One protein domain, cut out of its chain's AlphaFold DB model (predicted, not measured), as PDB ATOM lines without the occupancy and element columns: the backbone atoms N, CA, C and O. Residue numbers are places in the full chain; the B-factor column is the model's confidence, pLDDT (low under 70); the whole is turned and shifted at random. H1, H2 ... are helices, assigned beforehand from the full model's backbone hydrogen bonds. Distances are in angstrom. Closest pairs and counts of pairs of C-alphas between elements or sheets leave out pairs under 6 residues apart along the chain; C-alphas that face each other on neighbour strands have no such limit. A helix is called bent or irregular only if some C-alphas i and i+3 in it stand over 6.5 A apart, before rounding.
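AT A GLANCE: This is residues 96 to 149 and 161 to 296 of the 1170 residues of the protein "Peptidase_S8 domain-containing protein" of Monosporascus sp. MC13-8B (UniProt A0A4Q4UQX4). Three helical hairpins, H4 with H5, H7 with H8 and H9 with H10, are stacked in a row, with H4, H7 and H9 in one layer and H5, the kinked H8 and H10 in the other. At the H4 and H5 end, H1 and H3 run side by side in opposite ways, H3 set steeply to H5; past the H9 and H10 end runs a long tail, residues 272 to 296. The printed part has 190 residues with ten named helices, H1 to H10 in chain order, and no named strand: all helix. It is compact, with a radius of gyration of the C-alphas of 17.5 A, and spans 53 by 43 by 33 A.

HOW THE PARTS SIT: Start at the longest helix, H3, residues 130 to 149. H1, residues 96 to 111, touches it at a shallow tilt of 21 degrees, opposite ways; look at the C-alphas of Ala 102 and Leu 140, their closest, 6.0 A apart. With residues 134 to 141 alone, H3 touches the hub, H5, residues 177 to 191, at a steep tilt of 59 degrees; the closest C-alphas are those of Ala 138 and Leu 191, 6.8 A apart. H2, residues 121 to 124, only just touches H5, with 3 pairs of C-alphas within 8 A, the closest being Trp 124 and Phe 183 at 7.0 A. H6, residues 193 to 196, touches H5 only at the corner, and only just, with 3 pairs; its closest C-alphas are Leu 196 and Ala 189, 6.9 A apart. H4, residues 161 to 170, makes a hairpin with H5 at a shallow tilt of 15 degrees; the C-alphas of Ala 168 and Ile 181 come closest, at 6.7 A. H7, residues 204 to 218, touches H4 at a shallow tilt of 10 degrees, the same way, closest at the C-alphas of Gln 162 and Pro 204, 5.4 A apart. H8, residues 227 to 242, makes a hairpin with H7, closest at the C-alphas of Ala 208 and Thr 228, 5.1 A apart. H4, H5, H7 and H8 form a bundle, up and down, each helix running against the one before it. H9, residues 253 to 259, touches H7, with the C-alphas of His 206 and Ile 253 closest at 6.5 A. H10, residues 265 to 271, makes a hairpin with H9 and touches H8, where the C-alphas of Ala 240 and Met 271 are closest at 5.3 A. H1 and H10 are apart. In H1, H5, H7 and H9 every O i to N i+4 pair is within hydrogen-bond range; H3 has 15 of 16, H4 4 of 6, H8 7 of 12 and H10 2 of 3, while H2 and H6 are too short for such a pair.

IN THESE COORDINATES: Find C-alpha 130 at (-1.697, -5.883, -28.605); H3 runs 28.4 A from there to C-alpha 149. H1 begins at C-alpha 96, (1.478, 20.368, -31.348), and is 20.7 A long; H5 measures 21.3 A and H7 20.9 A. H4, 14.8 A, is irregular, with C-alphas 166 and 169 7.6 A apart. H8, 14.4 A, is irregular too: C-alphas 234 and 237 are 9.2 A apart, and it has a kink of 120 degrees near residue 236. H10 ends at C-alpha 271, (15.352, -3.298, -55.071).

THE WHOLE: The C-alphas farthest apart are those of Pro 128 and Pro 289, 57.1 A. Residues 150 to 160 are not printed, and C-alphas 149 and 161 lie 17.6 A apart across this cut. Of the links that are printed whole, none is long. Mean pLDDT of the printed part is 82.3; look for values under 70 at residue 96 and residues 114 to 117, 148 to 149, 199 to 202 and 283 to 292.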
ATOM      1  N   GLU A  96       0.113  20.864 -31.593       68.38
ATOM      2  CA  GLU A  96       1.478  20.368 -31.348       68.38
ATOM      3  C   GLU A  96       1.638  19.803 -29.935       68.38
ATOM      4  O   GLU A  96       2.308  18.784 -29.740       68.38
ATOM      5  N   HIS A  97       0.981  20.420 -28.950       72.62
ATOM      6  CA  HIS A  97       1.006  19.973 -27.562       72.62
ATOM      7  C   HIS A  97       0.286  18.629 -27.397       72.62
ATOM      8  O   HIS A  97       0.818  17.732 -26.744       72.62
ATOM      9  N   GLU A  98      -0.866  18.432 -28.053       73.88
ATOM     10  CA  GLU A  98      -1.567  17.139 -28.036       73.88
ATOM     11  C   GLU A  98      -0.740  16.014 -28.683       73.88
ATOM     12  O   GLU A  98      -0.689  14.898 -28.156       73.88
ATOM     13  N   ILE A  99      -0.042  16.295 -29.791       77.19
ATOM     14  CA  ILE A  99       0.860  15.328 -30.439       77.19
ATOM     15  C   ILE A  99       2.073  15.028 -29.544       77.19
ATOM     16  O   ILE A  99       2.476  13.867 -29.420       77.19
ATOM     17  N   MET A 100       2.647  16.039 -28.888       74.62
ATOM     18  CA  MET A 100       3.751  15.859 -27.942       74.62
ATOM     19  C   MET A 100       3.328  15.011 -26.734       74.62
ATOM     20  O   MET A 100       4.050  14.086 -26.350       74.62
ATOM     21  N   GLU A 101       2.144  15.258 -26.169       76.50
ATOM     22  CA  GLU A 101       1.625  14.480 -25.045       76.50
ATOM     23  C   GLU A 101       1.284  13.038 -25.459       76.50
ATOM     24  O   GLU A 101       1.631  12.093 -24.750       76.50
ATOM     25  N   ALA A 102       0.699  12.831 -26.645       75.56
ATOM     26  CA  ALA A 102       0.453  11.496 -27.193       75.56
ATOM     27  C   ALA A 102       1.760  10.703 -27.396       75.56
ATOM     28  O   ALA A 102       1.836   9.527 -27.030       75.56
ATOM     29  N   ARG A 103       2.825  11.349 -27.896       81.75
ATOM     30  CA  ARG A 103       4.169  10.751 -28.019       81.75
ATOM     31  C   ARG A 103       4.758  10.377 -26.650       81.75
ATOM     32  O   ARG A 103       5.314   9.286 -26.512       81.75
ATOM     33  N   LEU A 104       4.578  11.213 -25.623       76.06
ATOM     34  CA  LEU A 104       4.991  10.912 -24.241       76.06
ATOM     35  C   LEU A 104       4.206   9.733 -23.636       76.06
ATOM     36  O   LEU A 104       4.816   8.809 -23.095       76.06
ATOM     37  N   ARG A 105       2.876   9.703 -23.793       75.69
ATOM     38  CA  ARG A 105       2.018   8.580 -23.363       75.69
ATOM     39  C   ARG A 105       2.395   7.270 -24.066       75.69
ATOM     40  O   ARG A 105       2.367   6.200 -23.450       75.69
ATOM     41  N   LEU A 106       2.774   7.324 -25.345       74.75
ATOM     42  CA  LEU A 106       3.210   6.145 -26.095       74.75
ATOM     43  C   LEU A 106       4.597   5.653 -25.654       74.75
ATOM     44  O   LEU A 106       4.798   4.440 -25.545       74.75
ATOM     45  N   LYS A 107       5.519   6.561 -25.304       74.19
ATOM     46  CA  LYS A 107       6.812   6.213 -24.694       74.19
ATOM     47  C   LYS A 107       6.621   5.384 -23.416       74.19
ATOM     48  O   LYS A 107       7.104   4.251 -23.364       74.19
ATOM     49  N   SER A 108       5.817   5.864 -22.464       71.81
ATOM     50  CA  SER A 108       5.529   5.127 -21.221       71.81
ATOM     51  C   SER A 108       4.738   3.827 -21.429       71.81
ATOM     52  O   SER A 108       4.735   2.965 -20.555       71.81
ATOM     53  N   THR A 109       4.055   3.673 -22.570       74.44
ATOM     54  CA  THR A 109       3.224   2.493 -22.874       74.44
ATOM     55  C   THR A 109       3.978   1.400 -23.642       74.44
ATOM     56  O   THR A 109       3.644   0.227 -23.488       74.44
ATOM     57  N   ILE A 110       4.973   1.752 -24.471       74.69
ATOM     58  CA  ILE A 110       5.669   0.807 -25.370       74.69
ATOM     59  C   ILE A 110       7.197   0.884 -25.251       74.69
ATOM     60  O   ILE A 110       7.854  -0.159 -25.222       74.69
ATOM     61  N   PHE A 111       7.800   2.077 -25.184       74.44
ATOM     62  CA  PHE A 111       9.269   2.197 -25.184       74.44
ATOM     63  C   PHE A 111       9.850   1.693 -23.855       74.44
ATOM     64  O   PHE A 111      10.838   0.958 -23.868       74.44
ATOM     65  N   ASP A 112       9.178   2.020 -22.746       70.56
ATOM     66  CA  ASP A 112       9.560   1.659 -21.373       70.56
ATOM     67  C   ASP A 112       8.905   0.352 -20.863       70.56
ATOM     68  O   ASP A 112       9.186  -0.087 -19.744       70.56
ATOM     69  N   ASP A 113       8.051  -0.290 -21.675       72.88
ATOM     70  CA  ASP A 113       7.391  -1.563 -21.340       72.88
ATOM     71  C   ASP A 113       8.417  -2.642 -20.942       72.88
ATOM     72  O   ASP A 113       9.320  -2.977 -21.712       72.88
ATOM     73  N   ARG A 114       8.273  -3.188 -19.733       67.75
ATOM     74  CA  ARG A 114       9.215  -4.153 -19.147       67.75
ATOM     75  C   ARG A 114       8.878  -5.611 -19.458       67.75
ATOM     76  O   ARG A 114       9.632  -6.482 -19.021       67.75
ATOM     77  N   ASP A 115       7.792  -5.899 -20.181       65.56
ATOM     78  CA  ASP A 115       7.524  -7.263 -20.639       65.56
ATOM     79  C   ASP A 115       8.673  -7.752 -21.550       65.56
ATOM     80  O   ASP A 115       9.282  -7.002 -22.314       65.56
ATOM     81  N   THR A 116       9.009  -9.034 -21.435       58.41
ATOM     82  CA  THR A 116      10.119  -9.690 -22.142       58.41
ATOM     83  C   THR A 116       9.639 -10.627 -23.251       58.41
ATOM     84  O   THR A 116      10.447 -11.248 -23.941       58.41
ATOM     85  N   ASN A 117       8.326 -10.726 -23.480       67.38
ATOM     86  CA  ASN A 117       7.731 -11.671 -24.426       67.38
ATOM     87  C   ASN A 117       7.847 -11.252 -25.916       67.38
ATOM     88  O   ASN A 117       7.285 -11.907 -26.798       67.38
ATOM     89  N   TRP A 118       8.590 -10.181 -26.213       73.06
ATOM     90  CA  TRP A 118       8.880  -9.619 -27.541       73.06
ATOM     91  C   TRP A 118       9.838 -10.503 -28.373       73.06
ATOM     92  O   TRP A 118      10.985 -10.139 -28.622       73.06
ATOM     93  N   LYS A 119       9.376 -11.690 -28.785       70.56
ATOM     94  CA  LYS A 119      10.214 -12.737 -29.408       70.56
ATOM     95  C   LYS A 119      10.344 -12.625 -30.929       70.56
ATOM     96  O   LYS A 119      11.457 -12.524 -31.441       70.56
ATOM     97  N   ASP A 120       9.222 -12.649 -31.642       76.94
ATOM     98  CA  ASP A 120       9.162 -12.694 -33.107       76.94
ATOM     99  C   ASP A 120       7.863 -12.071 -33.651       76.94
ATOM    100  O   ASP A 120       6.912 -11.833 -32.904       76.94
ATOM    101  N   GLU A 121       7.827 -11.825 -34.962       78.12
ATOM    102  CA  GLU A 121       6.702 -11.203 -35.677       78.12
ATOM    103  C   GLU A 121       5.383 -11.983 -35.526       78.12
ATOM    104  O   GLU A 121       4.316 -11.396 -35.339       78.12
ATOM    105  N   ALA A 122       5.444 -13.318 -35.491       76.44
ATOM    106  CA  ALA A 122       4.266 -14.150 -35.274       76.44
ATOM    107  C   ALA A 122       3.769 -14.098 -33.816       76.44
ATOM    108  O   ALA A 122       2.628 -14.485 -33.545       76.44
ATOM    109  N   ALA A 123       4.594 -13.673 -32.857       77.50
ATOM    110  CA  ALA A 123       4.219 -13.481 -31.458       77.50
ATOM    111  C   ALA A 123       3.620 -12.090 -31.175       77.50
ATOM    112  O   ALA A 123       2.852 -11.957 -30.224       77.50
ATOM    113  N   TRP A 124       3.900 -11.061 -31.986       84.25
ATOM    114  CA  TRP A 124       3.424  -9.689 -31.730       84.25
ATOM    115  C   TRP A 124       1.896  -9.575 -31.666       84.25
ATOM    116  O   TRP A 124       1.363  -9.013 -30.712       84.25
ATOM    117  N   LYS A 125       1.171 -10.196 -32.606       78.19
ATOM    118  CA  LYS A 125      -0.311 -10.210 -32.608       78.19
ATOM    119  C   LYS A 125      -0.924 -11.161 -31.565       78.19
ATOM    120  O   LYS A 125      -2.130 -11.368 -31.542       78.19
ATOM    121  N   ARG A 126      -0.085 -11.755 -30.705       76.62
ATOM    122  CA  ARG A 126      -0.453 -12.604 -29.559       76.62
ATOM    123  C   ARG A 126      -0.010 -12.003 -28.214       76.62
ATOM    124  O   ARG A 126      -0.114 -12.684 -27.196       76.62
ATOM    125  N   GLN A 127       0.468 -10.752 -28.183       75.62
ATOM    126  CA  GLN A 127       0.760 -10.059 -26.923       75.62
ATOM    127  C   GLN A 127      -0.540  -9.698 -26.182       75.62
ATOM    128  O   GLN A 127      -1.474  -9.219 -26.832       75.62
ATOM    129  N   PRO A 128      -0.606  -9.817 -24.839       74.62
ATOM    130  CA  PRO A 128      -1.803  -9.464 -24.062       74.62
ATOM    131  C   PRO A 128      -2.280  -8.021 -24.283       74.62
ATOM    132  O   PRO A 128      -3.474  -7.747 -24.281       74.62
ATOM    133  N   ASN A 129      -1.336  -7.107 -24.522       78.88
ATOM    134  CA  ASN A 129      -1.584  -5.681 -24.721       78.88
ATOM    135  C   ASN A 129      -1.729  -5.271 -26.204       78.88
ATOM    136  O   ASN A 129      -1.787  -4.074 -26.479       78.88
ATOM    137  N   TYR A 130      -1.775  -6.205 -27.167       83.00
ATOM    138  CA  TYR A 130      -1.697  -5.883 -28.605       83.00
ATOM    139  C   TYR A 130      -2.725  -4.831 -29.055       83.00
ATOM    140  O   TYR A 130      -2.338  -3.817 -29.636       83.00
ATOM    141  N   GLU A 131      -4.013  -5.001 -28.731       82.75
ATOM    142  CA  GLU A 131      -5.040  -4.016 -29.113       82.75
ATOM    143  C   GLU A 131      -4.895  -2.680 -28.362       82.75
ATOM    144  O   GLU A 131      -5.229  -1.635 -28.910       82.75
ATOM    145  N   ARG A 132      -4.313  -2.666 -27.150       82.31
ATOM    146  CA  ARG A 132      -3.985  -1.418 -26.434       82.31
ATOM    147  C   ARG A 132      -2.858  -0.660 -27.139       82.31
ATOM    148  O   ARG A 132      -2.952   0.556 -27.296       82.31
ATOM    149  N   TYR A 133      -1.818  -1.359 -27.593       84.50
ATOM    150  CA  TYR A 133      -0.735  -0.765 -28.383       84.50
ATOM    151  C   TYR A 133      -1.246  -0.271 -29.743       84.50
ATOM    152  O   TYR A 133      -0.940   0.850 -30.141       84.50
ATOM    153  N   ARG A 134      -2.095  -1.060 -30.411       86.06
ATOM    154  CA  ARG A 134      -2.744  -0.708 -31.681       86.06
ATOM    155  C   ARG A 134      -3.652   0.516 -31.565       86.06
ATOM    156  O   ARG A 134      -3.524   1.418 -32.383       86.06
ATOM    157  N   ALA A 135      -4.493   0.595 -30.534       84.06
ATOM    158  CA  ALA A 135      -5.314   1.774 -30.259       84.06
ATOM    159  C   ALA A 135      -4.460   3.019 -29.957       84.06
ATOM    160  O   ALA A 135      -4.743   4.092 -30.480       84.06
ATOM    161  N   SER A 136      -3.379   2.869 -29.179       84.25
ATOM    162  CA  SER A 136      -2.472   3.981 -28.839       84.25
ATOM    163  C   SER A 136      -1.717   4.527 -30.059       84.25
ATOM    164  O   SER A 136      -1.486   5.728 -30.150       84.25
ATOM    165  N   VAL A 137      -1.334   3.661 -31.006       86.31
ATOM    166  CA  VAL A 137      -0.732   4.086 -32.282       86.31
ATOM    167  C   VAL A 137      -1.780   4.712 -33.207       86.31
ATOM    168  O   VAL A 137      -1.481   5.711 -33.854       86.31
ATOM    169  N   ALA A 138      -3.001   4.172 -33.258       85.81
ATOM    170  CA  ALA A 138      -4.075   4.709 -34.095       85.81
ATOM    171  C   ALA A 138      -4.496   6.133 -33.679       85.81
ATOM    172  O   ALA A 138      -4.547   7.003 -34.541       85.81
ATOM    173  N   ASP A 139      -4.703   6.385 -32.379       84.62
ATOM    174  CA  ASP A 139      -5.008   7.718 -31.819       84.62
ATOM    175  C   ASP A 139      -3.946   8.767 -32.201       84.62
ATOM    176  O   ASP A 139      -4.269   9.879 -32.621       84.62
ATOM    177  N   LEU A 140      -2.666   8.394 -32.119       84.12
ATOM    178  CA  LEU A 140      -1.548   9.279 -32.444       84.12
ATOM    179  C   LEU A 140      -1.458   9.546 -33.960       84.12
ATOM    180  O   LEU A 140      -1.294  10.695 -34.369       84.12
ATOM    181  N   LEU A 141      -1.625   8.515 -34.798       84.81
ATOM    182  CA  LEU A 141      -1.665   8.664 -36.259       84.81
ATOM    183  C   LEU A 141      -2.867   9.499 -36.729       84.81
ATOM    184  O   LEU A 141      -2.732  10.272 -37.675       84.81
ATOM    185  N   GLU A 142      -4.025   9.378 -36.077       83.94
ATOM    186  CA  GLU A 142      -5.217  10.174 -36.388       83.94
ATOM    187  C   GLU A 142      -5.006  11.659 -36.054       83.94
ATOM    188  O   GLU A 142      -5.267  12.513 -36.903       83.94
ATOM    189  N   LYS A 143      -4.427  11.968 -34.885       81.44
ATOM    190  CA  LYS A 143      -4.050  13.341 -34.494       81.44
ATOM    191  C   LYS A 143      -3.006  13.955 -35.422       81.44
ATOM    192  O   LYS A 143      -3.167  15.088 -35.868       81.44
ATOM    193  N   GLU A 144      -1.967  13.201 -35.777       78.88
ATOM    194  CA  GLU A 144      -0.927  13.676 -36.696       78.88
ATOM    195  C   GLU A 144      -1.475  13.891 -38.120       78.88
ATOM    196  O   GLU A 144      -1.135  14.876 -38.774       78.88
ATOM    197  N   ARG A 145      -2.400  13.037 -38.583       76.94
ATOM    198  CA  ARG A 145      -3.114  13.230 -39.856       76.94
ATOM    199  C   ARG A 145      -4.034  14.458 -39.818       76.94
ATOM    200  O   ARG A 145      -4.096  15.183 -40.809       76.94
ATOM    201  N   ALA A 146      -4.725  14.705 -38.704       75.00
ATOM    202  CA  ALA A 146      -5.580  15.878 -38.523       75.00
ATOM    203  C   ALA A 146      -4.772  17.187 -38.530       75.00
ATOM    204  O   ALA A 146      -5.157  18.132 -39.217       75.00
ATOM    205  N   TYR A 147      -3.618  17.214 -37.853       73.19
ATOM    206  CA  TYR A 147      -2.664  18.327 -37.903       73.19
ATOM    207  C   TYR A 147      -2.204  18.609 -39.342       73.19
ATOM    208  O   TYR A 147      -2.377  19.716 -39.853       73.19
ATOM    209  N   LEU A 148      -1.694  17.583 -40.038       66.31
ATOM    210  CA  LEU A 148      -1.148  17.720 -41.396       66.31
ATOM    211  C   LEU A 148      -2.202  18.117 -42.447       66.31
ATOM    212  O   LEU A 148      -1.843  18.631 -43.505       66.31
ATOM    213  N   ALA A 149      -3.493  17.912 -42.170       63.59
ATOM    214  CA  ALA A 149      -4.586  18.378 -43.023       63.59
ATOM    215  C   ALA A 149      -4.870  19.892 -42.895       63.59
ATOM    216  O   ALA A 149      -5.502  20.460 -43.786       63.59
ATOM    217  N   LEU A 161       6.733   8.007 -37.478       85.56
ATOM    218  CA  LEU A 161       7.674   6.935 -37.809       85.56
ATOM    219  C   LEU A 161       9.137   7.410 -37.710       85.56
ATOM    220  O   LEU A 161       9.972   6.723 -37.120       85.56
ATOM    221  N   GLN A 162       9.435   8.619 -38.190       81.00
ATOM    222  CA  GLN A 162      10.718   9.296 -37.988       81.00
ATOM    223  C   GLN A 162      10.999   9.519 -36.495       81.00
ATOM    224  O   GLN A 162      12.116   9.274 -36.042       81.00
ATOM    225  N   HIS A 163       9.998   9.932 -35.714       82.00
ATOM    226  CA  HIS A 163      10.130  10.133 -34.269       82.00
ATOM    227  C   HIS A 163      10.437   8.819 -33.523       82.00
ATOM    228  O   HIS A 163      11.294   8.800 -32.635       82.00
ATOM    229  N   VAL A 164       9.803   7.705 -33.913       86.00
ATOM    230  CA  VAL A 164      10.114   6.352 -33.414       86.00
ATOM    231  C   VAL A 164      11.562   5.962 -33.731       86.00
ATOM    232  O   VAL A 164      12.265   5.478 -32.844       86.00
ATOM    233  N   LEU A 165      12.041   6.217 -34.954       87.00
ATOM    234  CA  LEU A 165      13.427   5.932 -35.348       87.00
ATOM    235  C   LEU A 165      14.441   6.816 -34.601       87.00
ATOM    236  O   LEU A 165      15.434   6.307 -34.086       87.00
ATOM    237  N   GLN A 166      14.176   8.116 -34.453       83.00
ATOM    238  CA  GLN A 166      15.027   9.033 -33.683       83.00
ATOM    239  C   GLN A 166      15.144   8.622 -32.206       83.00
ATOM    240  O   GLN A 166      16.220   8.731 -31.619       83.00
ATOM    241  N   ASN A 167      14.068   8.091 -31.615       83.50
ATOM    242  CA  ASN A 167      14.055   7.625 -30.226       83.50
ATOM    243  C   ASN A 167      14.480   6.156 -30.051       83.50
ATOM    244  O   ASN A 167      14.577   5.701 -28.910       83.50
ATOM    245  N   ALA A 168      14.777   5.414 -31.123       83.56
ATOM    246  CA  ALA A 168      15.039   3.968 -31.100       83.56
ATOM    247  C   ALA A 168      16.131   3.525 -30.101       83.56
ATOM    248  O   ALA A 168      16.051   2.438 -29.527       83.56
ATOM    249  N   LEU A 169      17.132   4.377 -29.845       81.19
ATOM    250  CA  LEU A 169      18.218   4.109 -28.890       81.19
ATOM    251  C   LEU A 169      17.818   4.296 -27.413       81.19
ATOM    252  O   LEU A 169      18.576   3.910 -26.525       81.19
ATOM    253  N   SER A 170      16.634   4.848 -27.130       81.12
ATOM    254  CA  SER A 170      16.080   4.967 -25.769       81.12
ATOM    255  C   SER A 170      15.236   3.759 -25.340       81.12
ATOM    256  O   SER A 170      14.922   3.621 -24.164       81.12
ATOM    257  N   PHE A 171      14.893   2.861 -26.270       81.06
ATOM    258  CA  PHE A 171      14.004   1.727 -26.010       81.06
ATOM    259  C   PHE A 171      14.647   0.717 -25.050       81.06
ATOM    260  O   PHE A 171      15.803   0.311 -25.243       81.06
ATOM    261  N   TYR A 172      13.852   0.260 -24.082       70.12
ATOM    262  CA  TYR A 172      14.230  -0.672 -23.020       70.12
ATOM    263  C   TYR A 172      13.235  -1.855 -22.954       70.12
ATOM    264  O   TYR A 172      12.072  -1.678 -23.316       70.12
ATOM    265  N   PRO A 173      13.621  -3.065 -22.503       73.25
ATOM    266  CA  PRO A 173      14.987  -3.559 -22.320       73.25
ATOM    267  C   PRO A 173      15.797  -3.599 -23.625       73.25
ATOM    268  O   PRO A 173      15.253  -3.826 -24.709       73.25
ATOM    269  N   HIS A 174      17.118  -3.425 -23.521       77.62
ATOM    270  CA  HIS A 174      18.025  -3.364 -24.678       77.62
ATOM    271  C   HIS A 174      17.956  -4.611 -25.579       77.62
ATOM    272  O   HIS A 174      18.086  -4.493 -26.795       77.62
ATOM    273  N   ASP A 175      17.723  -5.799 -25.014       76.12
ATOM    274  CA  ASP A 175      17.741  -7.059 -25.771       76.12
ATOM    275  C   ASP A 175      16.488  -7.303 -26.629       76.12
ATOM    276  O   ASP A 175      16.549  -8.067 -27.590       76.12
ATOM    277  N   VAL A 176      15.372  -6.615 -26.349       82.38
ATOM    278  CA  VAL A 176      14.133  -6.684 -27.156       82.38
ATOM    279  C   VAL A 176      13.921  -5.462 -28.060       82.38
ATOM    280  O   VAL A 176      13.011  -5.456 -28.891       82.38
ATOM    281  N   ARG A 177      14.791  -4.446 -27.949       86.00
ATOM    282  CA  ARG A 177      14.769  -3.179 -28.703       86.00
ATOM    283  C   ARG A 177      14.456  -3.356 -30.192       86.00
ATOM    284  O   ARG A 177      13.521  -2.739 -30.694       86.00
ATOM    285  N   LEU A 178      15.194  -4.226 -30.886       86.56
ATOM    286  CA  LEU A 178      15.029  -4.452 -32.329       86.56
ATOM    287  C   LEU A 178      13.625  -4.973 -32.688       86.56
ATOM    288  O   LEU A 178      13.062  -4.562 -33.700       86.56
ATOM    289  N   GLN A 179      13.040  -5.832 -31.848       86.75
ATOM    290  CA  GLN A 179      11.696  -6.371 -32.074       86.75
ATOM    291  C   GLN A 179      10.618  -5.315 -31.797       86.75
ATOM    292  O   GLN A 179       9.680  -5.196 -32.579       86.75
ATOM    293  N   LYS A 180      10.783  -4.487 -30.752       86.75
ATOM    294  CA  LYS A 180       9.890  -3.344 -30.479       86.75
ATOM    295  C   LYS A 180       9.891  -2.310 -31.614       86.75
ATOM    296  O   LYS A 180       8.829  -1.814 -31.980       86.75
ATOM    297  N   ILE A 181      11.059  -2.004 -32.189       88.81
ATOM    298  CA  ILE A 181      11.170  -1.084 -33.335       88.81
ATOM    299  C   ILE A 181      10.426  -1.662 -34.545       88.81
ATOM    300  O   ILE A 181       9.558  -0.991 -35.097       88.81
ATOM    301  N   LYS A 182      10.706  -2.916 -34.933       90.06
ATOM    302  CA  LYS A 182      10.023  -3.556 -36.072       90.06
ATOM    303  C   LYS A 182       8.513  -3.669 -35.877       90.06
ATOM    304  O   LYS A 182       7.777  -3.401 -36.821       90.06
ATOM    305  N   PHE A 183       8.062  -3.993 -34.664       89.50
ATOM    306  CA  PHE A 183       6.644  -4.005 -34.313       89.50
ATOM    307  C   PHE A 183       5.978  -2.656 -34.585       89.50
ATOM    308  O   PHE A 183       4.947  -2.620 -35.249       89.50
ATOM    309  N   LEU A 184       6.573  -1.546 -34.131       88.62
ATOM    310  CA  LEU A 184       6.030  -0.213 -34.405       88.62
ATOM    311  C   LEU A 184       6.071   0.124 -35.898       88.62
ATOM    312  O   LEU A 184       5.088   0.647 -36.408       88.62
ATOM    313  N   LEU A 185       7.143  -0.218 -36.618       90.56
ATOM    314  CA  LEU A 185       7.214   0.001 -38.069       90.56
ATOM    315  C   LEU A 185       6.121  -0.764 -38.829       90.56
ATOM    316  O   LEU A 185       5.475  -0.184 -39.700       90.56
ATOM    317  N   GLN A 186       5.871  -2.033 -38.488       90.56
ATOM    318  CA  GLN A 186       4.802  -2.822 -39.105       90.56
ATOM    319  C   GLN A 186       3.412  -2.318 -38.695       90.56
ATOM    320  O   GLN A 186       2.537  -2.200 -39.545       90.56
ATOM    321  N   LEU A 187       3.208  -1.973 -37.422       89.25
ATOM    322  CA  LEU A 187       1.929  -1.474 -36.913       89.25
ATOM    323  C   LEU A 187       1.568  -0.100 -37.500       89.25
ATOM    324  O   LEU A 187       0.414   0.119 -37.853       89.25
ATOM    325  N   ILE A 188       2.547   0.796 -37.670       89.69
ATOM    326  CA  ILE A 188       2.360   2.054 -38.404       89.69
ATOM    327  C   ILE A 188       2.053   1.750 -39.874       89.69
ATOM    328  O   ILE A 188       1.060   2.249 -40.385       89.69
ATOM    329  N   ALA A 189       2.819   0.879 -40.542       89.00
ATOM    330  CA  ALA A 189       2.574   0.519 -41.942       89.00
ATOM    331  C   ALA A 189       1.205  -0.153 -42.198       89.00
ATOM    332  O   ALA A 189       0.658  -0.018 -43.292       89.00
ATOM    333  N   GLU A 190       0.642  -0.860 -41.211       89.00
ATOM    334  CA  GLU A 190      -0.708  -1.444 -41.266       89.00
ATOM    335  C   GLU A 190      -1.838  -0.425 -41.024       89.00
ATOM    336  O   GLU A 190      -2.971  -0.685 -41.436       89.00
ATOM    337  N   LEU A 191      -1.560   0.708 -40.368       89.06
ATOM    338  CA  LEU A 191      -2.556   1.729 -39.997       89.06
ATOM    339  C   LEU A 191      -2.501   2.978 -40.895       89.06
ATOM    340  O   LEU A 191      -3.545   3.486 -41.309       89.06
ATOM    341  N   ASP A 192      -1.301   3.458 -41.221       86.69
ATOM    342  CA  ASP A 192      -1.048   4.516 -42.198       86.69
ATOM    343  C   ASP A 192       0.267   4.258 -42.979       86.69
ATOM    344  O   ASP A 192       1.363   4.596 -42.522       86.69
ATOM    345  N   PRO A 193       0.195   3.681 -44.194       84.56
ATOM    346  CA  PRO A 193       1.376   3.439 -45.020       84.56
ATOM    347  C   PRO A 193       1.966   4.714 -45.652       84.56
ATOM    348  O   PRO A 193       2.976   4.617 -46.354       84.56
ATOM    349  N   THR A 194       1.382   5.905 -45.450       82.94
ATOM    350  CA  THR A 194       1.984   7.165 -45.928       82.94
ATOM    351  C   THR A 194       3.206   7.565 -45.101       82.94
ATOM    352  O   THR A 194       4.154   8.123 -45.649       82.94
ATOM    353  N   HIS A 195       3.274   7.168 -43.825       84.12
ATOM    354  CA  HIS A 195       4.415   7.435 -42.941       84.12
ATOM    355  C   HIS A 195       5.732   6.782 -43.375       84.12
ATOM    356  O   HIS A 195       6.796   7.250 -42.969       84.12
ATOM    357  N   LEU A 196       5.676   5.737 -44.211       83.25
ATOM    358  CA  LEU A 196       6.858   5.098 -44.801       83.25
ATOM    359  C   LEU A 196       7.552   5.990 -45.845       83.25
ATOM    360  O   LEU A 196       8.771   5.946 -45.959       83.25
ATOM    361  N   ASN A 197       6.785   6.775 -46.605       79.44
ATOM    362  CA  ASN A 197       7.254   7.641 -47.693       79.44
ATOM    363  C   ASN A 197       6.469   8.967 -47.605       79.44
ATOM    364  O   ASN A 197       5.456   9.136 -48.291       79.44
ATOM    365  N   PRO A 198       6.863   9.877 -46.693       78.19
ATOM    366  CA  PRO A 198       6.177  11.147 -46.501       78.19
ATOM    367  C   PRO A 198       6.438  12.088 -47.684       78.19
ATOM    368  O   PRO A 198       7.555  12.199 -48.182       78.19
ATOM    369  N   LYS A 199       5.400  12.813 -48.117       66.81
ATOM    370  CA  LYS A 199       5.467  13.722 -49.278       66.81
ATOM    371  C   LYS A 199       6.416  14.917 -49.068       66.81
ATOM    372  O   LYS A 199       6.923  15.466 -50.043       66.81
ATOM    373  N   TYR A 200       6.639  15.307 -47.813       62.00
ATOM    374  CA  TYR A 200       7.488  16.419 -47.381       62.00
ATOM    375  C   TYR A 200       8.162  16.069 -46.041       62.00
ATOM    376  O   TYR A 200       7.609  15.293 -45.260       62.00
ATOM    377  N   GLY A 201       9.310  16.683 -45.738       65.06
ATOM    378  CA  GLY A 201      10.018  16.518 -44.460       65.06
ATOM    379  C   GLY A 201      11.092  15.419 -44.451       65.06
ATOM    380  O   GLY A 201      11.692  15.095 -45.476       65.06
ATOM    381  N   SER A 202      11.387  14.890 -43.259       65.19
ATOM    382  CA  SER A 202      12.493  13.952 -43.017       65.19
ATOM    383  C   SER A 202      12.311  12.595 -43.709       65.19
ATOM    384  O   SER A 202      11.216  12.041 -43.720       65.19
ATOM    385  N   ARG A 203      13.412  12.031 -44.226       81.81
ATOM    386  CA  ARG A 203      13.445  10.788 -45.019       81.81
ATOM    387  C   ARG A 203      13.609   9.557 -44.115       81.81
ATOM    388  O   ARG A 203      14.729   9.315 -43.648       81.81
ATOM    389  N   PRO A 204      12.559   8.746 -43.866       85.81
ATOM    390  CA  PRO A 204      12.614   7.737 -42.810       85.81
ATOM    391  C   PRO A 204      13.606   6.610 -43.098       85.81
ATOM    392  O   PRO A 204      14.199   6.059 -42.172       85.81
ATOM    393  N   LEU A 205      13.846   6.271 -44.372       90.06
ATOM    394  CA  LEU A 205      14.766   5.185 -44.724       90.06
ATOM    395  C   LEU A 205      16.232   5.512 -44.390       90.06
ATOM    396  O   LEU A 205      16.991   4.619 -44.011       90.06
ATOM    397  N   HIS A 206      16.602   6.796 -44.432       90.25
ATOM    398  CA  HIS A 206      17.917   7.275 -43.998       90.25
ATOM    399  C   HIS A 206      18.042   7.205 -42.471       90.25
ATOM    400  O   HIS A 206      19.050   6.719 -41.961       90.25
ATOM    401  N   ALA A 207      16.988   7.576 -41.736       89.25
ATOM    402  CA  ALA A 207      16.951   7.421 -40.283       89.25
ATOM    403  C   ALA A 207      17.002   5.943 -39.850       89.25
ATOM    404  O   ALA A 207      17.699   5.608 -38.895       89.25
ATOM    405  N   ALA A 208      16.342   5.035 -40.576       91.56
ATOM    406  CA  ALA A 208      16.447   3.595 -40.340       91.56
ATOM    407  C   ALA A 208      17.884   3.086 -40.547       91.56
ATOM    408  O   ALA A 208      18.388   2.334 -39.713       91.56
ATOM    409  N   ALA A 209      18.566   3.547 -41.604       91.44
ATOM    410  CA  ALA A 209      19.981   3.248 -41.830       91.44
ATOM    411  C   ALA A 209      20.870   3.803 -40.706       91.44
ATOM    412  O   ALA A 209      21.718   3.080 -40.187       91.44
ATOM    413  N   GLU A 210      20.647   5.042 -40.258       89.94
ATOM    414  CA  GLU A 210      21.343   5.609 -39.099       89.94
ATOM    415  C   GLU A 210      21.153   4.786 -37.820       89.94
ATOM    416  O   GLU A 210      22.113   4.610 -37.068       89.94
ATOM    417  N   VAL A 211      19.946   4.277 -37.553       89.81
ATOM    418  CA  VAL A 211      19.683   3.422 -36.385       89.81
ATOM    419  C   VAL A 211      20.397   2.075 -36.526       89.81
ATOM    420  O   VAL A 211      21.061   1.665 -35.575       89.81
ATOM    421  N   ASP A 212      20.358   1.428 -37.696       90.81
ATOM    422  CA  ASP A 212      21.115   0.189 -37.941       90.81
ATOM    423  C   ASP A 212      22.635   0.404 -37.746       90.81
ATOM    424  O   ASP A 212      23.308  -0.413 -37.108       90.81
ATOM    425  N   ILE A 213      23.179   1.537 -38.214       88.69
ATOM    426  CA  ILE A 213      24.587   1.934 -38.021       88.69
ATOM    427  C   ILE A 213      24.911   2.142 -36.536       88.69
ATOM    428  O   ILE A 213      25.963   1.697 -36.069       88.69
ATOM    429  N   LYS A 214      24.049   2.847 -35.791       89.00
ATOM    430  CA  LYS A 214      24.269   3.169 -34.371       89.00
ATOM    431  C   LYS A 214      24.179   1.911 -33.504       89.00
ATOM    432  O   LYS A 214      25.111   1.642 -32.754       89.00
ATOM    433  N   LEU A 215      23.147   1.086 -33.684       86.62
ATOM    434  CA  LEU A 215      22.973  -0.177 -32.955       86.62
ATOM    435  C   LEU A 215      24.113  -1.176 -33.210       86.62
ATOM    436  O   LEU A 215      24.582  -1.818 -32.274       86.62
ATOM    437  N   PHE A 216      24.613  -1.287 -34.448       85.00
ATOM    438  CA  PHE A 216      25.764  -2.158 -34.727       85.00
ATOM    439  C   PHE A 216      27.082  -1.628 -34.129       85.00
ATOM    440  O   PHE A 216      27.990  -2.414 -33.862       85.00
ATOM    441  N   LYS A 217      27.195  -0.314 -33.885       84.75
ATOM    442  CA  LYS A 217      28.330   0.293 -33.167       84.75
ATOM    443  C   LYS A 217      28.219   0.153 -31.642       84.75
ATOM    444  O   LYS A 217      29.262   0.101 -30.997       84.75
ATOM    445  N   GLU A 218      27.008   0.073 -31.076       84.19
ATOM    446  CA  GLU A 218      26.791  -0.200 -29.642       84.19
ATOM    447  C   GLU A 218      27.301  -1.598 -29.244       84.19
ATOM    448  O   GLU A 218      28.018  -1.729 -28.253       84.19
ATOM    449  N   ASP A 219      26.970  -2.640 -30.020       78.69
ATOM    450  CA  ASP A 219      27.387  -4.021 -29.743       78.69
ATOM    451  C   ASP A 219      27.706  -4.809 -31.028       78.69
ATOM    452  O   ASP A 219      26.858  -5.473 -31.628       78.69
ATOM    453  N   VAL A 220      28.985  -4.786 -31.410       77.62
ATOM    454  CA  VAL A 220      29.538  -5.497 -32.580       77.62
ATOM    455  C   VAL A 220      29.484  -7.033 -32.421       77.62
ATOM    456  O   VAL A 220      29.736  -7.761 -33.382       77.62
ATOM    457  N   SER A 221      29.177  -7.559 -31.225       74.62
ATOM    458  CA  SER A 221      29.040  -9.005 -30.982       74.62
ATOM    459  C   SER A 221      27.648  -9.548 -31.316       74.62
ATOM    460  O   SER A 221      27.507 -10.740 -31.609       74.62
ATOM    461  N   LYS A 222      26.625  -8.683 -31.327       79.06
ATOM    462  CA  LYS A 222      25.254  -9.048 -31.693       79.06
ATOM    463  C   LYS A 222      25.087  -9.169 -33.218       79.06
ATOM    464  O   LYS A 222      25.845  -8.570 -33.986       79.06
ATOM    465  N   PRO A 223      24.100  -9.953 -33.700       82.44
ATOM    466  CA  PRO A 223      23.776 -10.005 -35.122       82.44
ATOM    467  C   PRO A 223      23.448  -8.608 -35.647       82.44
ATOM    468  O   PRO A 223      22.751  -7.854 -34.968       82.44
ATOM    469  N   LYS A 224      23.895  -8.277 -36.868       85.25
ATOM    470  CA  LYS A 224      23.580  -6.973 -37.463       85.25
ATOM    471  C   LYS A 224      22.060  -6.734 -37.462       85.25
ATOM    472  O   LYS A 224      21.313  -7.659 -37.824       85.25
ATOM    473  N   PRO A 225      21.609  -5.530 -37.077       89.19
ATOM    474  CA  PRO A 225      20.215  -5.147 -37.198       89.19
ATOM    475  C   PRO A 225      19.855  -4.987 -38.684       89.19
ATOM    476  O   PRO A 225      20.719  -4.972 -39.563       89.19
ATOM    477  N   ASP A 226      18.560  -5.013 -38.959       91.50
ATOM    478  CA  ASP A 226      17.950  -5.119 -40.283       91.50
ATOM    479  C   ASP A 226      16.725  -4.205 -40.417       91.50
ATOM    480  O   ASP A 226      15.758  -4.555 -41.092       91.50
ATOM    481  N   ILE A 227      16.743  -3.045 -39.764       92.50
ATOM    482  CA  ILE A 227      15.629  -2.094 -39.761       92.50
ATOM    483  C   ILE A 227      15.445  -1.499 -41.164       92.50
ATOM    484  O   ILE A 227      14.315  -1.464 -41.654       92.50
ATOM    485  N   THR A 228      16.526  -1.123 -41.863       92.75
ATOM    486  CA  THR A 228      16.452  -0.591 -43.239       92.75
ATOM    487  C   THR A 228      15.821  -1.599 -44.199       92.75
ATOM    488  O   THR A 228      14.838  -1.289 -44.869       92.75
ATOM    489  N   ILE A 229      16.347  -2.829 -44.254       92.19
ATOM    490  CA  ILE A 229      15.858  -3.865 -45.178       92.19
ATOM    491  C   ILE A 229      14.444  -4.348 -44.806       92.19
ATOM    492  O   ILE A 229      13.638  -4.612 -45.697       92.19
ATOM    493  N   TYR A 230      14.101  -4.398 -43.512       93.12
ATOM    494  CA  TYR A 230      12.737  -4.684 -43.062       93.12
ATOM    495  C   TYR A 230      11.752  -3.611 -43.540       93.12
ATOM    496  O   TYR A 230      10.688  -3.944 -44.057       93.12
ATOM    497  N   MET A 231      12.125  -2.332 -43.453       92.56
ATOM    498  CA  MET A 231      11.264  -1.241 -43.901       92.56
ATOM    499  C   MET A 231      11.111  -1.192 -45.430       92.56
ATOM    500  O   MET A 231       9.997  -0.981 -45.905       92.56
ATOM    501  N   CYS A 232      12.157  -1.509 -46.204       92.44
ATOM    502  CA  CYS A 232      12.031  -1.720 -47.654       92.44
ATOM    503  C   CYS A 232      10.996  -2.810 -47.994       92.44
ATOM    504  O   CYS A 232      10.178  -2.631 -48.895       92.44
ATOM    505  N   ASN A 233      10.969  -3.915 -47.240       92.00
ATOM    506  CA  ASN A 233       9.985  -4.983 -47.449       92.00
ATOM    507  C   ASN A 233       8.542  -4.539 -47.124       92.00
ATOM    508  O   ASN A 233       7.604  -5.015 -47.764       92.00
ATOM    509  N   LEU A 234       8.350  -3.607 -46.178       91.56
ATOM    510  CA  LEU A 234       7.045  -2.978 -45.910       91.56
ATOM    511  C   LEU A 234       6.633  -2.008 -47.037       91.56
ATOM    512  O   LEU A 234       5.469  -1.988 -47.433       91.56
ATOM    513  N   MET A 235       7.588  -1.245 -47.584       89.88
ATOM    514  CA  MET A 235       7.389  -0.299 -48.697       89.88
ATOM    515  C   MET A 235       7.050  -0.975 -50.035       89.88
ATOM    516  O   MET A 235       6.393  -0.356 -50.876       89.88
ATOM    517  N   LYS A 236       7.489  -2.227 -50.238       88.19
ATOM    518  CA  LYS A 236       7.321  -2.995 -51.486       88.19
ATOM    519  C   LYS A 236       7.861  -2.200 -52.683       88.19
ATOM    520  O   LYS A 236       8.995  -1.733 -52.633       88.19
ATOM    521  N   ASP A 237       7.065  -2.007 -53.731       84.06
ATOM    522  CA  ASP A 237       7.483  -1.361 -54.982       84.06
ATOM    523  C   ASP A 237       8.030   0.066 -54.769       84.06
ATOM    524  O   ASP A 237       8.964   0.477 -55.456       84.06
ATOM    525  N   LYS A 238       7.535   0.792 -53.751       86.44
ATOM    526  CA  LYS A 238       8.021   2.139 -53.392       86.44
ATOM    527  C   LYS A 238       9.460   2.165 -52.863       86.44
ATOM    528  O   LYS A 238      10.085   3.224 -52.866       86.44
ATOM    529  N   ALA A 239      10.009   1.030 -52.419       89.31
ATOM    530  CA  ALA A 239      11.388   0.964 -51.935       89.31
ATOM    531  C   ALA A 239      12.401   1.337 -53.031       89.31
ATOM    532  O   ALA A 239      13.464   1.870 -52.723       89.31
ATOM    533  N   ALA A 240      12.080   1.092 -54.307       90.19
ATOM    534  CA  ALA A 240      12.970   1.403 -55.424       90.19
ATOM    535  C   ALA A 240      13.276   2.906 -55.537       90.19
ATOM    536  O   ALA A 240      14.430   3.273 -55.782       90.19
ATOM    537  N   ASP A 241      12.266   3.753 -55.313       88.62
ATOM    538  CA  ASP A 241      12.384   5.211 -55.347       88.62
ATOM    539  C   ASP A 241      13.018   5.751 -54.057       88.62
ATOM    540  O   ASP A 241      13.978   6.515 -54.125       88.62
ATOM    541  N   GLU A 242      12.573   5.291 -52.882       89.50
ATOM    542  CA  GLU A 242      13.119   5.727 -51.584       89.50
ATOM    543  C   GLU A 242      14.620   5.390 -51.435       89.50
ATOM    544  O   GLU A 242      15.377   6.157 -50.843       89.50
ATOM    545  N   ILE A 243      15.093   4.282 -52.028       92.06
ATOM    546  CA  ILE A 243      16.526   3.929 -52.083       92.06
ATOM    547  C   ILE A 243      17.331   4.865 -53.011       92.06
ATOM    548  O   ILE A 243      18.547   4.989 -52.841       92.06
ATOM    549  N   CYS A 244      16.694   5.524 -53.988       90.56
ATOM    550  CA  CYS A 244      17.350   6.513 -54.854       90.56
ATOM    551  C   CYS A 244      17.500   7.886 -54.195       90.56
ATOM    552  O   CYS A 244      18.371   8.657 -54.605       90.56
ATOM    553  N   GLU A 245      16.648   8.206 -53.226       90.50
ATOM    554  CA  GLU A 245      16.660   9.490 -52.542       90.50
ATOM    555  C   GLU A 245      17.874   9.636 -51.613       90.50
ATOM    556  O   GLU A 245      18.440   8.650 -51.147       90.50
ATOM    557  N   VAL A 246      18.305  10.883 -51.398       89.44
ATOM    558  CA  VAL A 246      19.562  11.245 -50.714       89.44
ATOM    559  C   VAL A 246      19.348  12.006 -49.401       89.44
ATOM    560  O   VAL A 246      18.321  12.670 -49.235       89.44
ATOM    561  N   ASN A 247      20.341  11.979 -48.510       87.62
ATOM    562  CA  ASN A 247      20.490  12.924 -47.396       87.62
ATOM    563  C   ASN A 247      21.172  14.246 -47.833       87.62
ATOM    564  O   ASN A 247      21.515  14.432 -49.005       87.62
ATOM    565  N   ASP A 248      21.410  15.153 -46.880       82.69
ATOM    566  CA  ASP A 248      22.033  16.467 -47.124       82.69
ATOM    567  C   ASP A 248      23.472  16.372 -47.673       82.69
ATOM    568  O   ASP A 248      23.881  17.191 -48.495       82.69
ATOM    569  N   ALA A 249      24.214  15.320 -47.307       79.56
ATOM    570  CA  ALA A 249      25.546  15.000 -47.840       79.56
ATOM    571  C   ALA A 249      25.508  14.304 -49.225       79.56
ATOM    572  O   ALA A 249      26.522  13.804 -49.725       79.56
ATOM    573  N   LYS A 250      24.327  14.263 -49.857       87.12
ATOM    574  CA  LYS A 250      24.005  13.565 -51.113       87.12
ATOM    575  C   LYS A 250      24.280  12.060 -51.112       87.12
ATOM    576  O   LYS A 250      24.520  11.454 -52.155       87.12
ATOM    577  N   GLU A 251      24.208  11.436 -49.944       89.94
ATOM    578  CA  GLU A 251      24.319   9.992 -49.784       89.94
ATOM    579  C   GLU A 251      22.926   9.370 -49.859       89.94
ATOM    580  O   GLU A 251      22.057   9.687 -49.048       89.94
ATOM    581  N   ASN A 252      22.712   8.482 -50.829       93.56
ATOM    582  CA  ASN A 252      21.532   7.616 -50.851       93.56
ATOM    583  C   ASN A 252      21.768   6.329 -50.047       93.56
ATOM    584  O   ASN A 252      22.889   6.020 -49.625       93.56
ATOM    585  N   ILE A 253      20.714   5.527 -49.899       94.38
ATOM    586  CA  ILE A 253      20.730   4.299 -49.097       94.38
ATOM    587  C   ILE A 253      21.789   3.284 -49.559       94.38
ATOM    588  O   ILE A 253      22.320   2.560 -48.720       94.38
ATOM    589  N   LEU A 254      22.170   3.241 -50.845       94.50
ATOM    590  CA  LEU A 254      23.245   2.349 -51.303       94.50
ATOM    591  C   LEU A 254      24.629   2.778 -50.794       94.50
ATOM    592  O   LEU A 254      25.420   1.906 -50.440       94.50
ATOM    593  N   HIS A 255      24.914   4.081 -50.711       92.56
ATOM    594  CA  HIS A 255      26.172   4.575 -50.137       92.56
ATOM    595  C   HIS A 255      26.267   4.166 -48.658       92.56
ATOM    596  O   HIS A 255      27.211   3.484 -48.262       92.56
ATOM    597  N   LEU A 256      25.232   4.476 -47.865       91.81
ATOM    598  CA  LEU A 256      25.162   4.129 -46.439       91.81
ATOM    599  C   LEU A 256      25.235   2.609 -46.205       91.81
ATOM    600  O   LEU A 256      25.960   2.145 -45.322       91.81
ATOM    601  N   ALA A 257      24.525   1.820 -47.019       92.44
ATOM    602  CA  ALA A 257      24.508   0.364 -46.909       92.44
ATOM    603  C   ALA A 257      25.868  -0.279 -47.202       92.44
ATOM    604  O   ALA A 257      26.215  -1.276 -46.567       92.44
ATOM    605  N   ILE A 258      26.639   0.286 -48.134       90.88
ATOM    606  CA  ILE A 258      27.958  -0.218 -48.519       90.88
ATOM    607  C   ILE A 258      29.035   0.266 -47.539       90.88
ATOM    608  O   ILE A 258      29.759  -0.566 -46.996       90.88
ATOM    609  N   LEU A 259      29.100   1.569 -47.234       88.00
ATOM    610  CA  LEU A 259      30.102   2.175 -46.338       88.00
ATOM    611  C   LEU A 259      30.047   1.656 -44.895       88.00
ATOM    612  O   LEU A 259      31.045   1.709 -44.173       88.00
ATOM    613  N   HIS A 260      28.894   1.149 -44.458       87.38
ATOM    614  CA  HIS A 260      28.708   0.601 -43.113       87.38
ATOM    615  C   HIS A 260      28.349  -0.893 -43.092       87.38
ATOM    616  O   HIS A 260      28.106  -1.455 -42.022       87.38
ATOM    617  N   ASP A 261      28.390  -1.555 -44.255       86.62
ATOM    618  CA  ASP A 261      28.143  -2.991 -44.422       86.62
ATOM    619  C   ASP A 261      26.813  -3.442 -43.777       86.62
ATOM    620  O   ASP A 261      26.772  -4.363 -42.956       86.62
ATOM    621  N   LEU A 262      25.711  -2.758 -44.099       89.44
ATOM    622  CA  LEU A 262      24.393  -3.031 -43.513       89.44
ATOM    623  C   LEU A 262      23.901  -4.462 -43.797       89.44
ATOM    624  O   LEU A 262      24.394  -5.181 -44.672       89.44
ATOM    625  N   LYS A 263      22.901  -4.924 -43.043       89.56
ATOM    626  CA  LYS A 263      22.289  -6.229 -43.305       89.56
ATOM    627  C   LYS A 263      21.387  -6.136 -44.537       89.56
ATOM    628  O   LYS A 263      20.516  -5.279 -44.612       89.56
ATOM    629  N   GLY A 264      21.604  -7.027 -45.506       89.25
ATOM    630  CA  GLY A 264      20.814  -7.072 -46.740       89.25
ATOM    631  C   GLY A 264      21.261  -6.122 -47.860       89.25
ATOM    632  O   GLY A 264      20.463  -5.882 -48.760       89.25
ATOM    633  N   VAL A 265      22.507  -5.607 -47.876       92.06
ATOM    634  CA  VAL A 265      23.029  -4.768 -48.994       92.06
ATOM    635  C   VAL A 265      22.741  -5.390 -50.366       92.06
ATOM    636  O   VAL A 265      22.333  -4.711 -51.303       92.06
ATOM    637  N   GLU A 266      22.913  -6.707 -50.472       93.00
ATOM    638  CA  GLU A 266      22.731  -7.481 -51.702       93.00
ATOM    639  C   GLU A 266      21.266  -7.529 -52.167       93.00
ATOM    640  O   GLU A 266      21.018  -7.773 -53.344       93.00
ATOM    641  N   ASP A 267      20.302  -7.283 -51.275       92.38
ATOM    642  CA  ASP A 267      18.869  -7.183 -51.573       92.38
ATOM    643  C   ASP A 267      18.425  -5.729 -51.778       92.38
ATOM    644  O   ASP A 267      17.652  -5.454 -52.695       92.38
ATOM    645  N   LEU A 268      19.007  -4.774 -51.038       93.69
ATOM    646  CA  LEU A 268      18.870  -3.339 -51.323       93.69
ATOM    647  C   LEU A 268      19.324  -3.018 -52.760       93.69
ATOM    648  O   LEU A 268      18.618  -2.319 -53.478       93.69
ATOM    649  N   ILE A 269      20.428  -3.610 -53.232       93.25
ATOM    650  CA  ILE A 269      20.904  -3.485 -54.624       93.25
ATOM    651  C   ILE A 269      19.915  -4.089 -55.646       93.25
ATOM    652  O   ILE A 269      19.809  -3.590 -56.768       93.25
ATOM    653  N   LYS A 270      19.164  -5.140 -55.287       91.50
ATOM    654  CA  LYS A 270      18.134  -5.733 -56.165       91.50
ATOM    655  C   LYS A 270      16.872  -4.871 -56.236       91.50
ATOM    656  O   LYS A 270      16.248  -4.825 -57.297       91.50
ATOM    657  N   MET A 271      16.519  -4.186 -55.146       92.81
ATOM    658  CA  MET A 271      15.352  -3.298 -55.071       92.81
ATOM    659  C   MET A 271      15.619  -1.888 -55.614       92.81
ATOM    660  O   MET A 271      14.717  -1.296 -56.192       92.81
ATOM    661  N   ALA A 272      16.843  -1.367 -55.496       92.12
ATOM    662  CA  ALA A 272      17.204  -0.000 -55.878       92.12
ATOM    663  C   ALA A 272      16.815   0.383 -57.319       92.12
ATOM    664  O   ALA A 272      17.194  -0.305 -58.276       92.12
ATOM    665  N   GLY A 273      16.147   1.529 -57.482       89.94
ATOM    666  CA  GLY A 273      15.905   2.146 -58.785       89.94
ATOM    667  C   GLY A 273      17.199   2.595 -59.481       89.94
ATOM    668  O   GLY A 273      18.250   2.772 -58.863       89.94
ATOM    669  N   GLU A 274      17.147   2.780 -60.803       88.31
ATOM    670  CA  GLU A 274      18.356   2.956 -61.625       88.31
ATOM    671  C   GLU A 274      19.183   4.215 -61.314       88.31
ATOM    672  O   GLU A 274      20.381   4.243 -61.597       88.31
ATOM    673  N   ARG A 275      18.567   5.252 -60.726       90.88
ATOM    674  CA  ARG A 275      19.262   6.481 -60.309       90.88
ATOM    675  C   ARG A 275      20.277   6.212 -59.195       90.88
ATOM    676  O   ARG A 275      21.359   6.793 -59.222       90.88
ATOM    677  N   ALA A 276      19.972   5.305 -58.263       91.19
ATOM    678  CA  ALA A 276      20.773   5.105 -57.056       91.19
ATOM    679  C   ALA A 276      22.247   4.761 -57.348       91.19
ATOM    680  O   ALA A 276      23.138   5.170 -56.609       91.19
ATOM    681  N   PHE A 277      22.504   4.045 -58.446       92.94
ATOM    682  CA  PHE A 277      23.821   3.534 -58.845       92.94
ATOM    683  C   PHE A 277      24.796   4.602 -59.362       92.94
ATOM    684  O   PHE A 277      26.005   4.364 -59.382       92.94
ATOM    685  N   ILE A 278      24.275   5.745 -59.814       90.88
ATOM    686  CA  ILE A 278      25.042   6.824 -60.457       90.88
ATOM    687  C   ILE A 278      25.038   8.134 -59.662       90.88
ATOM    688  O   ILE A 278      25.712   9.086 -60.055       90.88
ATOM    689  N   GLU A 279      24.265   8.186 -58.578       91.88
ATOM    690  CA  GLU A 279      24.177   9.333 -57.676       91.88
ATOM    691  C   GLU A 279      25.533   9.609 -57.007       91.88
ATOM    692  O   GLU A 279      26.352   8.695 -56.866       91.88
ATOM    693  N   ARG A 280      25.799  10.873 -56.650       91.00
ATOM    694  CA  ARG A 280      27.141  11.330 -56.252       91.00
ATOM    695  C   ARG A 280      27.137  12.071 -54.919       91.00
ATOM    696  O   ARG A 280      26.483  13.108 -54.800       91.00
ATOM    697  N   ARG A 281      27.955  11.595 -53.974       88.38
ATOM    698  CA  ARG A 281      28.149  12.224 -52.654       88.38
ATOM    699  C   ARG A 281      28.694  13.649 -52.765       88.38
ATOM    700  O   ARG A 281      29.402  13.981 -53.716       88.38
ATOM    701  N   SER A 282      28.378  14.493 -51.790       84.06
ATOM    702  CA  SER A 282      28.803  15.893 -51.731       84.06
ATOM    703  C   SER A 282      28.757  16.384 -50.286       84.06
ATOM    704  O   SER A 282      27.696  16.766 -49.801       84.06
ATOM    705  N   SER A 283      29.908  16.426 -49.616       67.75
ATOM    706  CA  SER A 283      30.036  16.783 -48.193       67.75
ATOM    707  C   SER A 283      29.637  18.225 -47.838       67.75
ATOM    708  O   SER A 283      29.425  18.522 -46.667       67.75
ATOM    709  N   GLY A 284      29.457  19.104 -48.830       57.94
ATOM    710  CA  GLY A 284      28.501  20.222 -48.768       57.94
ATOM    711  C   GLY A 284      28.846  21.431 -47.888       57.94
ATOM    712  O   GLY A 284      28.096  22.403 -47.908       57.94
ATOM    713  N   VAL A 285      29.958  21.425 -47.147       56.78
ATOM    714  CA  VAL A 285      30.344  22.552 -46.280       56.78
ATOM    715  C   VAL A 285      30.946  23.695 -47.103       56.78
ATOM    716  O   VAL A 285      32.086  23.608 -47.567       56.78
ATOM    717  N   GLU A 286      30.212  24.802 -47.246       47.59
ATOM    718  CA  GLU A 286      30.750  26.027 -47.849       47.59
ATOM    719  C   GLU A 286      32.003  26.516 -47.097       47.59
ATOM    720  O   GLU A 286      32.033  26.607 -45.871       47.59
ATOM    721  N   GLY A 287      33.059  26.836 -47.849       54.19
ATOM    722  CA  GLY A 287      34.318  27.362 -47.310       54.19
ATOM    723  C   GLY A 287      35.374  26.321 -46.916       54.19
ATOM    724  O   GLY A 287      36.517  26.713 -46.678       54.19
ATOM    725  N   GLN A 288      35.063  25.019 -46.898       54.69
ATOM    726  CA  GLN A 288      36.078  23.968 -46.718       54.69
ATOM    727  C   GLN A 288      36.649  23.466 -48.060       54.69
ATOM    728  O   GLN A 288      35.979  23.545 -49.092       54.69
ATOM    729  N   PRO A 289      37.903  22.962 -48.091       53.53
ATOM    730  CA  PRO A 289      38.436  22.287 -49.272       53.53
ATOM    731  C   PRO A 289      37.652  20.988 -49.545       53.53
ATOM    732  O   PRO A 289      37.299  20.293 -48.592       53.53
ATOM    733  N   PRO A 290      37.400  20.630 -50.819       58.31
ATOM    734  CA  PRO A 290      36.595  19.460 -51.161       58.31
ATOM    735  C   PRO A 290      37.234  18.164 -50.655       58.31
ATOM    736  O   PRO A 290      38.452  17.970 -50.736       58.31
ATOM    737  N   ASN A 291      36.392  17.258 -50.169       67.75
ATOM    738  CA  ASN A 291      36.791  15.951 -49.677       67.75
ATOM    739  C   ASN A 291      37.298  15.086 -50.857       67.75
ATOM    740  O   ASN A 291      36.674  15.086 -51.926       67.75
ATOM    741  N   PRO A 292      38.407  14.329 -50.723       64.50
ATOM    742  CA  PRO A 292      38.858  13.391 -51.759       64.50
ATOM    743  C   PRO A 292      37.827  12.312 -52.146       64.50
ATOM    744  O   PRO A 292      37.948  11.754 -53.237       64.50
ATOM    745  N   ASP A 293      36.832  12.042 -51.295       72.44
ATOM    746  CA  ASP A 293      35.697  11.148 -51.569       72.44
ATOM    747  C   ASP A 293      34.407  11.889 -52.008       72.44
ATOM    748  O   ASP A 293      33.392  11.248 -52.288       72.44
ATOM    749  N   ASP A 294      34.419  13.226 -52.138       82.00
ATOM    750  CA  ASP A 294      33.320  13.948 -52.799       82.00
ATOM    751  C   ASP A 294      33.152  13.447 -54.238       82.00
ATOM    752  O   ASP A 294      34.116  13.176 -54.955       82.00
ATOM    753  N   GLY A 295      31.918  13.352 -54.715       84.88
ATOM    754  CA  GLY A 295      31.615  12.868 -56.055       84.88
ATOM    755  C   GLY A 295      31.788  11.359 -56.256       84.88
ATOM    756  O   GLY A 295      31.569  10.909 -57.387       84.88
ATOM    757  N   ASN A 296      32.163  10.598 -55.215       90.56
ATOM    758  CA  ASN A 296      32.070   9.137 -55.202       90.56
ATOM    759  C   ASN A 296      30.623   8.692 -55.483       90.56
ATOM    760  O   ASN A 296      29.665   9.395 -55.164       90.56
TER     761      ASN A 296